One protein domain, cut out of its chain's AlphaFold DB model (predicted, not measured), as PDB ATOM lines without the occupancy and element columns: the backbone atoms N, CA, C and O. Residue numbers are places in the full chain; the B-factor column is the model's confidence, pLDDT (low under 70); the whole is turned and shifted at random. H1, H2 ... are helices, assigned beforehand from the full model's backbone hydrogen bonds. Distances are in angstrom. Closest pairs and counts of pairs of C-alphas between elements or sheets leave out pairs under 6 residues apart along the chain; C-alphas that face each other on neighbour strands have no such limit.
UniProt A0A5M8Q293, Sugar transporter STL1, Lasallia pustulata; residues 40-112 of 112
ATOM      1  N   ALA A  40     133.708  95.754 120.639       58.75
ATOM      2  CA  ALA A  40     133.246  94.913 119.542       58.75
ATOM      3  C   ALA A  40     133.750  93.467 119.700       58.75
ATOM      4  O   ALA A  40     134.917  93.238 120.001       58.75
ATOM      5  N   ASN A  41     132.873  92.488 119.448       61.94
ATOM      6  CA  ASN A  41     133.167  91.045 119.508       61.94
ATOM      7  C   ASN A  41     133.591  90.499 120.886       61.94
ATOM      8  O   ASN A  41     134.339  89.525 120.952       61.94
ATOM      9  N   LYS A  42     133.106  91.096 121.980       75.56
ATOM     10  CA  LYS A  42     133.310  90.579 123.341       75.56
ATOM     11  C   LYS A  42     132.033  89.920 123.871       75.56
ATOM     12  O   LYS A  42     130.936  90.437 123.649       75.56
ATOM     13  N   THR A  43     132.153  88.774 124.539       82.81
ATOM     14  CA  THR A  43     131.025  88.126 125.235       82.81
ATOM     15  C   THR A  43     130.642  88.915 126.490       82.81
ATOM     16  O   THR A  43     131.431  89.719 126.983       82.81
ATOM     17  N   LEU A  44     129.438  88.692 127.034       81.56
ATOM     18  CA  LEU A  44     129.015  89.343 128.286       81.56
ATOM     19  C   LEU A  44     130.003  89.081 129.437       81.56
ATOM     20  O   LEU A  44     130.297  90.001 130.195       81.56
ATOM     21  N   GLU A  45     130.547  87.865 129.512       80.06
ATOM     22  CA  GLU A  45     131.546  87.471 130.513       80.06
ATOM     23  C   GLU A  45     132.840  88.289 130.343       80.06
ATOM     24  O   GLU A  45     133.359  88.864 131.299       80.06
ATOM     25  N   GLU A  46     133.338  88.428 129.106       78.31
ATOM     26  CA  GLU A  46     134.537  89.227 128.824       78.31
ATOM     27  C   GLU A  46     134.332  90.717 129.114       78.31
ATOM     28  O   GLU A  46     135.270  91.387 129.546       78.31
ATOM     29  N   VAL A  47     133.128  91.240 128.877       81.88
ATOM     30  CA  VAL A  47     132.777  92.632 129.182       81.88
ATOM     31  C   VAL A  47     132.774  92.862 130.695       81.88
ATOM     32  O   VAL A  47     133.328  93.860 131.152       81.88
ATOM     33  N   ASN A  48     132.225  91.930 131.477       79.31
ATOM     34  CA  ASN A  48     132.225  92.000 132.942       79.31
ATOM     35  C   ASN A  48     133.660  91.997 133.515       79.31
ATOM     36  O   ASN A  48     134.014  92.821 134.363       79.31
ATOM     37  N   LEU A  49     134.531  91.146 132.959       79.56
ATOM     38  CA  LEU A  49     135.973  91.136 133.242       79.56
ATOM     39  C   LEU A  49     136.653  92.477 132.904       79.56
ATOM     40  O   LEU A  49     137.495  92.949 133.665       79.56
ATOM     41  N   LEU A  50     136.271  93.115 131.795       77.69
ATOM     42  CA  LEU A  50     136.831  94.396 131.343       77.69
ATOM     43  C   LEU A  50     136.433  95.592 132.227       77.69
ATOM     44  O   LEU A  50     137.140  96.598 132.242       77.69
ATOM     45  N   PHE A  51     135.302  95.503 132.931       74.88
ATOM     46  CA  PHE A  51     134.812  96.544 133.843       74.88
ATOM     47  C   PHE A  51     135.265  96.352 135.297       74.88
ATOM     48  O   PHE A  51     135.004  97.216 136.128       74.88
ATOM     49  N   THR A  52     135.968  95.256 135.603       73.62
ATOM     50  CA  THR A  52     136.521  94.995 136.942       73.62
ATOM     51  C   THR A  52     137.861  95.708 137.186       73.62
ATOM     52  O   THR A  52     138.228  95.944 138.336       73.62
ATOM     53  N   SER A  53     138.610  96.081 136.138       72.06
ATOM     54  CA  SER A  53     139.855  96.848 136.308       72.06
ATOM     55  C   SER A  53     139.553  98.296 136.709       72.06
ATOM     56  O   SER A  53     138.798  98.995 136.038       72.06
ATOM     57  N   ASP A  54     140.227  98.776 137.755       67.88
ATOM     58  CA  ASP A  54     140.131 100.154 138.266       67.88
ATOM     59  C   ASP A  54     140.818 101.189 137.338       67.88
ATOM     60  O   ASP A  54     140.886 102.390 137.613       67.88
ATOM     61  N   SER A  55     141.383 100.740 136.212       71.75
ATOM     62  CA  SER A  55     142.118 101.602 135.292       71.75
ATOM     63  C   SER A  55     141.241 102.190 134.186       71.75
ATOM     64  O   SER A  55     140.806 101.497 133.269       71.75
ATOM     65  N   LEU A  56     141.163 103.523 134.160       66.06
ATOM     66  CA  LEU A  56     140.539 104.301 133.079       66.06
ATOM     67  C   LEU A  56     141.278 104.220 131.733       66.06
ATOM     68  O   LEU A  56     140.713 104.556 130.696       66.06
ATOM     69  N   LEU A  57     142.557 103.828 131.735       76.56
ATOM     70  CA  LEU A  57     143.349 103.695 130.512       76.56
ATOM     71  C   LEU A  57     143.245 102.278 129.948       76.56
ATOM     72  O   LEU A  57     143.599 101.310 130.630       76.56
ATOM     73  N   VAL A  58     142.882 102.185 128.666       79.56
ATOM     74  CA  VAL A  58     142.704 100.929 127.918       79.56
ATOM     75  C   VAL A  58     143.927 100.021 128.014       79.56
ATOM     76  O   VAL A  58     143.783  98.819 128.207       79.56
ATOM     77  N   GLY A  59     145.138 100.577 127.934       76.00
ATOM     78  CA  GLY A  59     146.366  99.775 127.953       76.00
ATOM     79  C   GLY A  59     146.580  99.002 129.258       76.00
ATOM     80  O   GLY A  59     147.001  97.848 129.226       76.00
ATOM     81  N   LYS A  60     146.266  99.618 130.400       79.81
ATOM     82  CA  LYS A  60     146.373  98.973 131.716       79.81
ATOM     83  C   LYS A  60     145.208  98.012 131.951       79.81
ATOM     84  O   LYS A  60     145.445  96.888 132.368       79.81
ATOM     85  N   ASN A  61     143.994  98.407 131.562       82.00
ATOM     86  CA  ASN A  61     142.815  97.544 131.640       82.00
ATOM     87  C   ASN A  61     143.011  96.238 130.838       82.00
ATOM     88  O   ASN A  61     142.815  95.142 131.348       82.00
ATOM     89  N   MET A  62     143.524  96.330 129.608       80.44
ATOM     90  CA  MET A  62     143.809  95.151 128.778       80.44
ATOM     91  C   MET A  62     144.937  94.270 129.336       80.44
ATOM     92  O   MET A  62     144.941  93.059 129.103       80.44
ATOM     93  N   ALA A  63     145.901  94.851 130.057       82.31
ATOM     94  CA  ALA A  63     146.946  94.086 130.733       82.31
ATOM     95  C   ALA A  63     146.374  93.278 131.909       82.31
ATOM     96  O   ALA A  63     146.678  92.090 132.026       82.31
ATOM     97  N   ASP A  64     145.501  93.893 132.710       81.94
ATOM     98  CA  ASP A  64     144.800  93.228 133.815       81.94
ATOM     99  C   ASP A  64     143.854  92.141 133.298       81.94
ATOM    100  O   ASP A  64     143.900  91.005 133.765       81.94
ATOM    101  N   TYR A  65     143.071  92.444 132.259       81.94
ATOM    102  CA  TYR A  65     142.215  91.469 131.582       81.94
ATOM    103  C   TYR A  65     143.011  90.241 131.124       81.94
ATOM    104  O   TYR A  65     142.635  89.103 131.407       81.94
ATOM    105  N   ARG A  66     144.152  90.449 130.453       82.38
ATOM    106  CA  ARG A  66     144.979  89.336 129.970       82.38
ATOM    107  C   ARG A  66     145.561  88.516 131.117       82.38
ATOM    108  O   ARG A  66     145.631  87.297 130.996       82.38
ATOM    109  N   ARG A  67     145.931  89.160 132.223       84.44
ATOM    110  CA  ARG A  67     146.393  88.474 133.433       84.44
ATOM    111  C   ARG A  67     145.296  87.586 134.029       84.44
ATOM    112  O   ARG A  67     145.564  86.431 134.334       84.44
ATOM    113  N   LEU A  68     144.071  88.093 134.137       82.06
ATOM    114  CA  LEU A  68     142.932  87.347 134.686       82.06
ATOM    115  C   LEU A  68     142.567  86.128 133.828       82.06
ATOM    116  O   LEU A  68     142.269  85.057 134.355       82.06
ATOM    117  N   VAL A  69     142.637  86.268 132.501       82.94
ATOM    118  CA  VAL A  69     142.402  85.156 131.566       82.94
ATOM    119  C   VAL A  69     143.519  84.107 131.643       82.94
ATOM    120  O   VAL A  69     143.230  82.909 131.610       82.94
ATOM    121  N   ASP A  70     144.778  84.529 131.783       84.94
ATOM    122  CA  ASP A  70     145.931  83.626 131.926       84.94
ATOM    123  C   ASP A  70     145.888  82.851 133.257       84.94
ATOM    124  O   ASP A  70     146.027  81.627 133.276       84.94
ATOM    125  N   GLU A  71     145.549  83.523 134.363       82.62
ATOM    126  CA  GLU A  71     145.345  82.903 135.684       82.62
ATOM    127  C   GLU A  71     144.180  81.888 135.703       82.62
ATOM    128  O   GLU A  71     144.148  80.964 136.529       82.62
ATOM    129  N   ALA A  72     143.218  82.031 134.789       81.19
ATOM    130  CA  ALA A  72     142.111  81.095 134.590       81.19
ATOM    131  C   ALA A  72     142.405  79.997 133.551       81.19
ATOM    132  O   ALA A  72     141.514  79.210 133.221       81.19
ATOM    133  N   GLY A  73     143.636  79.923 133.031       81.50
ATOM    134  CA  GLY A  73     144.041  78.921 132.043       81.50
ATOM    135  C   GLY A  73     143.338  79.080 130.692       81.50
ATOM    136  O   GLY A  73     143.107  78.088 130.001       81.50
ATOM    137  N   GLY A  74     142.944  80.305 130.331       78.94
ATOM    138  CA  GLY A  74     142.236  80.609 129.085       78.94
ATOM    139  C   GLY A  74     140.724  80.365 129.122       78.94
ATOM    140  O   GLY A  74     140.066  80.534 128.098       78.94
ATOM    141  N   ASN A  75     140.154  79.986 130.273       84.81
ATOM    142  CA  ASN A  75     138.709  79.810 130.431       84.81
ATOM    143  C   ASN A  75     138.059  81.064 131.044       84.81
ATOM    144  O   ASN A  75     138.191  81.332 132.238       84.81
ATOM    145  N   ILE A  76     137.332  81.813 130.211       83.12
ATOM    146  CA  ILE A  76     136.699  83.097 130.560       83.12
ATOM    147  C   ILE A  76     135.662  82.925 131.681       83.12
ATOM    148  O   ILE A  76     135.669  83.685 132.646       83.12
ATOM    149  N   THR A  77     134.853  81.867 131.623       83.69
ATOM    150  CA  THR A  77     133.807  81.580 132.615       83.69
ATOM    151  C   THR A  77     134.394  81.280 133.998       83.69
ATOM    152  O   THR A  77     133.820  81.621 135.033       83.69
ATOM    153  N   VAL A  78     135.574  80.651 134.045       85.00
ATOM    154  CA  VAL A  78     136.293  80.398 135.305       85.00
ATOM    155  C   VAL A  78     136.891  81.690 135.863       85.00
ATOM    156  O   VAL A  78     136.854  81.887 137.079       85.00
ATOM    157  N   ALA A  79     137.413  82.566 134.998       83.88
ATOM    158  CA  ALA A  79     137.920  83.877 135.399       83.88
ATOM    159  C   ALA A  79     136.804  84.735 136.011       83.88
ATOM    160  O   ALA A  79     136.953  85.243 137.120       83.88
ATOM    161  N   GLU A  80     135.655  84.822 135.337       85.44
ATOM    162  CA  GLU A  80     134.497  85.579 135.812       85.44
ATOM    163  C   GLU A  80     133.978  85.045 137.151       85.44
ATOM    164  O   GLU A  80     133.753  85.816 138.082       85.44
ATOM    165  N   ARG A  81     133.845  83.721 137.292       87.06
ATOM    166  CA  ARG A  81     133.362  83.120 138.541       87.06
ATOM    167  C   ARG A  81     134.246  83.469 139.740       87.06
ATOM    168  O   ARG A  81     133.722  83.702 140.823       87.06
ATOM    169  N   ARG A  82     135.570  83.505 139.557       84.38
ATOM    170  CA  ARG A  82     136.516  83.909 140.612       84.38
ATOM    171  C   ARG A  82     136.387  85.391 140.961       84.38
ATOM    172  O   ARG A  82     136.505  85.743 142.130       84.38
ATOM    173  N   LEU A  83     136.136  86.243 139.967       83.88
ATOM    174  CA  LEU A  83     135.902  87.667 140.200       83.88
ATOM    175  C   LEU A  83     134.604  87.912 140.966       83.88
ATOM    176  O   LEU A  83     134.629  88.626 141.965       83.88
ATOM    177  N   LEU A  84     133.504  87.287 140.548       85.94
ATOM    178  CA  LEU A  84     132.214  87.381 141.238       85.94
ATOM    179  C   LEU A  84     132.332  86.963 142.711       85.94
ATOM    180  O   LEU A  84     131.874  87.694 143.581       85.94
ATOM    181  N   ASP A  85     133.039  85.865 142.993       88.06
ATOM    182  CA  ASP A  85     133.295  85.399 144.364       88.06
ATOM    183  C   ASP A  85     134.089  86.434 145.188       88.06
ATOM    184  O   ASP A  85     133.749  86.732 146.331       88.06
ATOM    185  N   SER A  86     135.106  87.065 144.587       84.94
ATOM    186  CA  SER A  86     135.881  88.126 145.253       84.94
ATOM    187  C   SER A  86     135.058  89.386 145.552       84.94
ATOM    188  O   SER A  86     135.269  90.040 146.575       84.94
ATOM    189  N   ILE A  87     134.103  89.711 144.679       84.00
ATOM    190  CA  ILE A  87     133.220  90.869 144.810       84.00
ATOM    191  C   ILE A  87     132.174  90.619 145.903       84.00
ATOM    192  O   ILE A  87     131.993  91.477 146.768       84.00
ATOM    193  N   ASP A  88     131.547  89.440 145.925       86.06
ATOM    194  CA  ASP A  88     130.558  89.061 146.944       86.06
ATOM    195  C   ASP A  88     131.154  89.098 148.361       86.06
ATOM    196  O   ASP A  88     130.544  89.642 149.288       86.06
ATOM    197  N   VAL A  89     132.386  88.603 148.527       83.69
ATOM    198  CA  VAL A  89     133.118  88.680 149.803       83.69
ATOM    199  C   VAL A  89     133.403  90.138 150.194       83.69
ATOM    200  O   VAL A  89     133.228  90.512 151.357       83.69
ATOM    201  N   GLY A  90     133.785  90.987 149.234       82.44
ATOM    202  CA  GLY A  90     134.027  92.413 149.467       82.44
ATOM    203  C   GLY A  90     132.770  93.196 149.870       82.44
ATOM    204  O   GLY A  90     132.830  94.041 150.771       82.44
ATOM    205  N   TYR A  91     131.619  92.896 149.259       81.25
ATOM    206  CA  TYR A  91     130.328  93.469 149.654       81.25
ATOM    207  C   TYR A  91     129.920  93.029 151.060       81.25
ATOM    208  O   TYR A  91     129.503  93.875 151.850       81.25
ATOM    209  N   ALA A  92     130.105  91.751 151.403       81.19
ATOM    210  CA  ALA A  92     129.811  91.239 152.741       81.19
ATOM    211  C   ALA A  92     130.673  91.912 153.826       81.19
ATOM    212  O   ALA A  92     130.161  92.284 154.883       81.19
ATOM    213  N   GLU A  93     131.965  92.133 153.565       83.31
ATOM    214  CA  GLU A  93     132.839  92.831 154.515       83.31
ATOM    215  C   GLU A  93     132.494  94.324 154.636       83.31
ATOM    216  O   GLU A  93     132.515  94.888 155.735       83.31
ATOM    217  N   THR A  94     132.135  94.973 153.526       83.88
ATOM    218  CA  THR A  94     131.735  96.390 153.518       83.88
ATOM    219  C   THR A  94     130.408  96.607 154.247       83.88
ATOM    220  O   THR A  94     130.280  97.567 155.012       83.88
ATOM    221  N   ASP A  95     129.442  95.707 154.067       83.44
ATOM    222  CA  ASP A  95     128.155  95.724 154.770       83.44
ATOM    223  C   ASP A  95     128.343  95.490 156.276       83.44
ATOM    224  O   ASP A  95     127.884  96.292 157.090       83.44
ATOM    225  N   ALA A  96     129.153  94.496 156.660       81.75
ATOM    226  CA  ALA A  96     129.494  94.237 158.059       81.75
ATOM    227  C   ALA A  96     130.190  95.436 158.730       81.75
ATOM    228  O   ALA A  96     129.862  95.797 159.866       81.75
ATOM    229  N   ARG A  97     131.116  96.105 158.028       81.56
ATOM    230  CA  ARG A  97     131.733  97.351 158.513       81.56
ATOM    231  C   ARG A  97     130.698  98.462 158.658       81.56
ATOM    232  O   ARG A  97     130.668  99.120 159.692       81.56
ATOM    233  N   THR A  98     129.829  98.650 157.667       81.69
ATOM    234  CA  THR A  98     128.781  99.686 157.692       81.69
ATOM    235  C   THR A  98     127.804  99.469 158.851       81.69
ATOM    236  O   THR A  98     127.484 100.419 159.568       81.69
ATOM    237  N   MET A  99     127.403  98.221 159.109       78.12
ATOM    238  CA  MET A  99     126.580  97.847 160.263       78.12
ATOM    239  C   MET A  99     127.306  98.071 161.596       78.12
ATOM    240  O   MET A  99     126.697  98.570 162.540       78.12
ATOM    241  N   SER A 100     128.604  97.772 161.673       74.56
ATOM    242  CA  SER A 100     129.423  98.040 162.863       74.56
ATOM    243  C   SER A 100     129.523  99.541 163.177       74.56
ATOM    244  O   SER A 100     129.343  99.936 164.330       74.56
ATOM    245  N   TYR A 101     129.715 100.396 162.167       72.25
ATOM    246  CA  TYR A 101     129.707 101.855 162.347       72.25
ATOM    247  C   TYR A 101     128.320 102.395 162.724       72.25
ATOM    248  O   TYR A 101     128.223 103.303 163.549       72.25
ATOM    249  N   ALA A 102     127.245 101.836 162.161       72.69
ATOM    250  CA  ALA A 102     125.873 102.214 162.505       72.69
ATOM    251  C   ALA A 102     125.481 101.793 163.934       72.69
ATOM    252  O   ALA A 102     124.737 102.514 164.596       72.69
ATOM    253  N   ALA A 103     126.002 100.661 164.416       66.06
ATOM    254  CA  ALA A 103     125.800 100.191 165.783       66.06
ATOM    255  C   ALA A 103     126.550 101.058 166.807       66.06
ATOM    256  O   ALA A 103     125.966 101.436 167.818       66.06
ATOM    257  N   HIS A 104     127.800 101.440 166.522       63.69
ATOM    258  CA  HIS A 104     128.582 102.293 167.423       63.69
ATOM    259  C   HIS A 104     128.144 103.766 167.406       63.69
ATOM    260  O   HIS A 104     127.999 104.353 168.468       63.69
ATOM    261  N   GLY A 105     127.817 104.350 166.247       60.97
ATOM    262  CA  GLY A 105     127.317 105.737 166.168       60.97
ATOM    263  C   GLY A 105     125.887 105.938 166.701       60.97
ATOM    264  O   GLY A 105     125.371 107.060 166.714       60.97
ATOM    265  N   GLY A 106     125.218 104.851 167.098       57.59
ATOM    266  CA  GLY A 106     123.919 104.868 167.762       57.59
ATOM    267  C   GLY A 106     124.011 105.094 169.272       57.59
ATOM    268  O   GLY A 106     123.103 105.709 169.823       57.59
ATOM    269  N   GLU A 107     125.088 104.662 169.933       57.94
ATOM    270  CA  GLU A 107     125.227 104.774 171.395       57.94
ATOM    271  C   GLU A 107     125.551 106.210 171.846       57.94
ATOM    272  O   GLU A 107     125.091 106.657 172.897       57.94
ATOM    273  N   ASP A 108     126.226 106.989 170.999       58.12
ATOM    274  CA  ASP A 108     126.661 108.360 171.300       58.12
ATOM    275  C   ASP A 108     125.501 109.378 171.332       58.12
ATOM    276  O   ASP A 108     125.637 110.478 171.870       58.12
ATOM    277  N   ARG A 109     124.351 109.038 170.728       57.22
ATOM    278  CA  ARG A 109     123.188 109.939 170.585       57.22
ATOM    279  C   ARG A 109     122.122 109.795 171.673       57.22
ATOM    280  O   ARG A 109     121.163 110.562 171.650       57.22
ATOM    281  N   PHE A 110     122.290 108.877 172.626       55.97
ATOM    282  CA  PHE A 110     121.351 108.669 173.740       55.97
ATOM    283  C   PHE A 110     121.956 108.969 175.125       55.97
ATOM    284  O   PHE A 110     121.368 108.611 176.140       55.97
ATOM    285  N   ALA A 111     123.115 109.638 175.177       57.47
ATOM    286  CA  ALA A 111     123.843 109.955 176.411       57.47
ATOM    287  C   ALA A 111     123.643 111.400 176.938       57.47
ATOM    288  O   ALA A 111     124.530 111.924 177.615       57.47
ATOM    289  N   TYR A 112     122.500 112.037 176.654       47.97
ATOM    290  CA  TYR A 112     122.074 113.303 177.275       47.97
ATOM    291  C   TYR A 112     120.635 113.216 177.777       47.97
ATOM    292  O   TYR A 112     119.764 112.816 176.971       47.97
TER     293      TYR A 112
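What this domain is: This is residues 40 to 112 of the 112 residues of the protein "Sugar transporter STL1" of Lasallia pustulata (UniProt A0A5M8Q293). A small compact head of three helices has one long arm: H2 and H3 meet near their ends as an L, short H1 packs on both, and residues 88 to 112, mostly H3, stick out. The printed part has 73 residues with three named helices, H1, H2, H3 in chain order, and no named strand: all helix. It is extended, with a radius of gyration of the C-alphas of 18.6 A and spans of 62 by 25 by 19 A.

Where its parts are: H1 is residues 44 to 51, 10.8 A long, from C-alpha 44 at (129.015, 89.343, 128.286). H2 is residues 58 to 71, 19.8 A. H3 is residues 76 to 107, 47.6 A, ending at C-alpha 107 (125.227, 104.774, 171.395).

How they stand to each other: H1 touches H2 at a steep tilt of 56 degrees, opposite ways; the closest C-alphas, Leu 50 and Tyr 65, are 6.1 A apart. H1 touches residues 76 to 83 of H3, closest C-alphas Leu 49 and Glu 80, 6.3 A. H2 touches H3 about perpendicular, 74 degrees, closest C-alphas Val 69 and Ala 79, 6.0 A. Every O i to N i+4 pair is within hydrogen-bond range in H1 and H2, and 27 of 28 in H3.

The domain as a whole: The C-alphas farthest apart, Asn 41 and Tyr 112, are 62.9 A apart. The printed part has no cut and no long link. Residues 40 to 41, 54, 56 and 103 to 112 have pLDDT under 70.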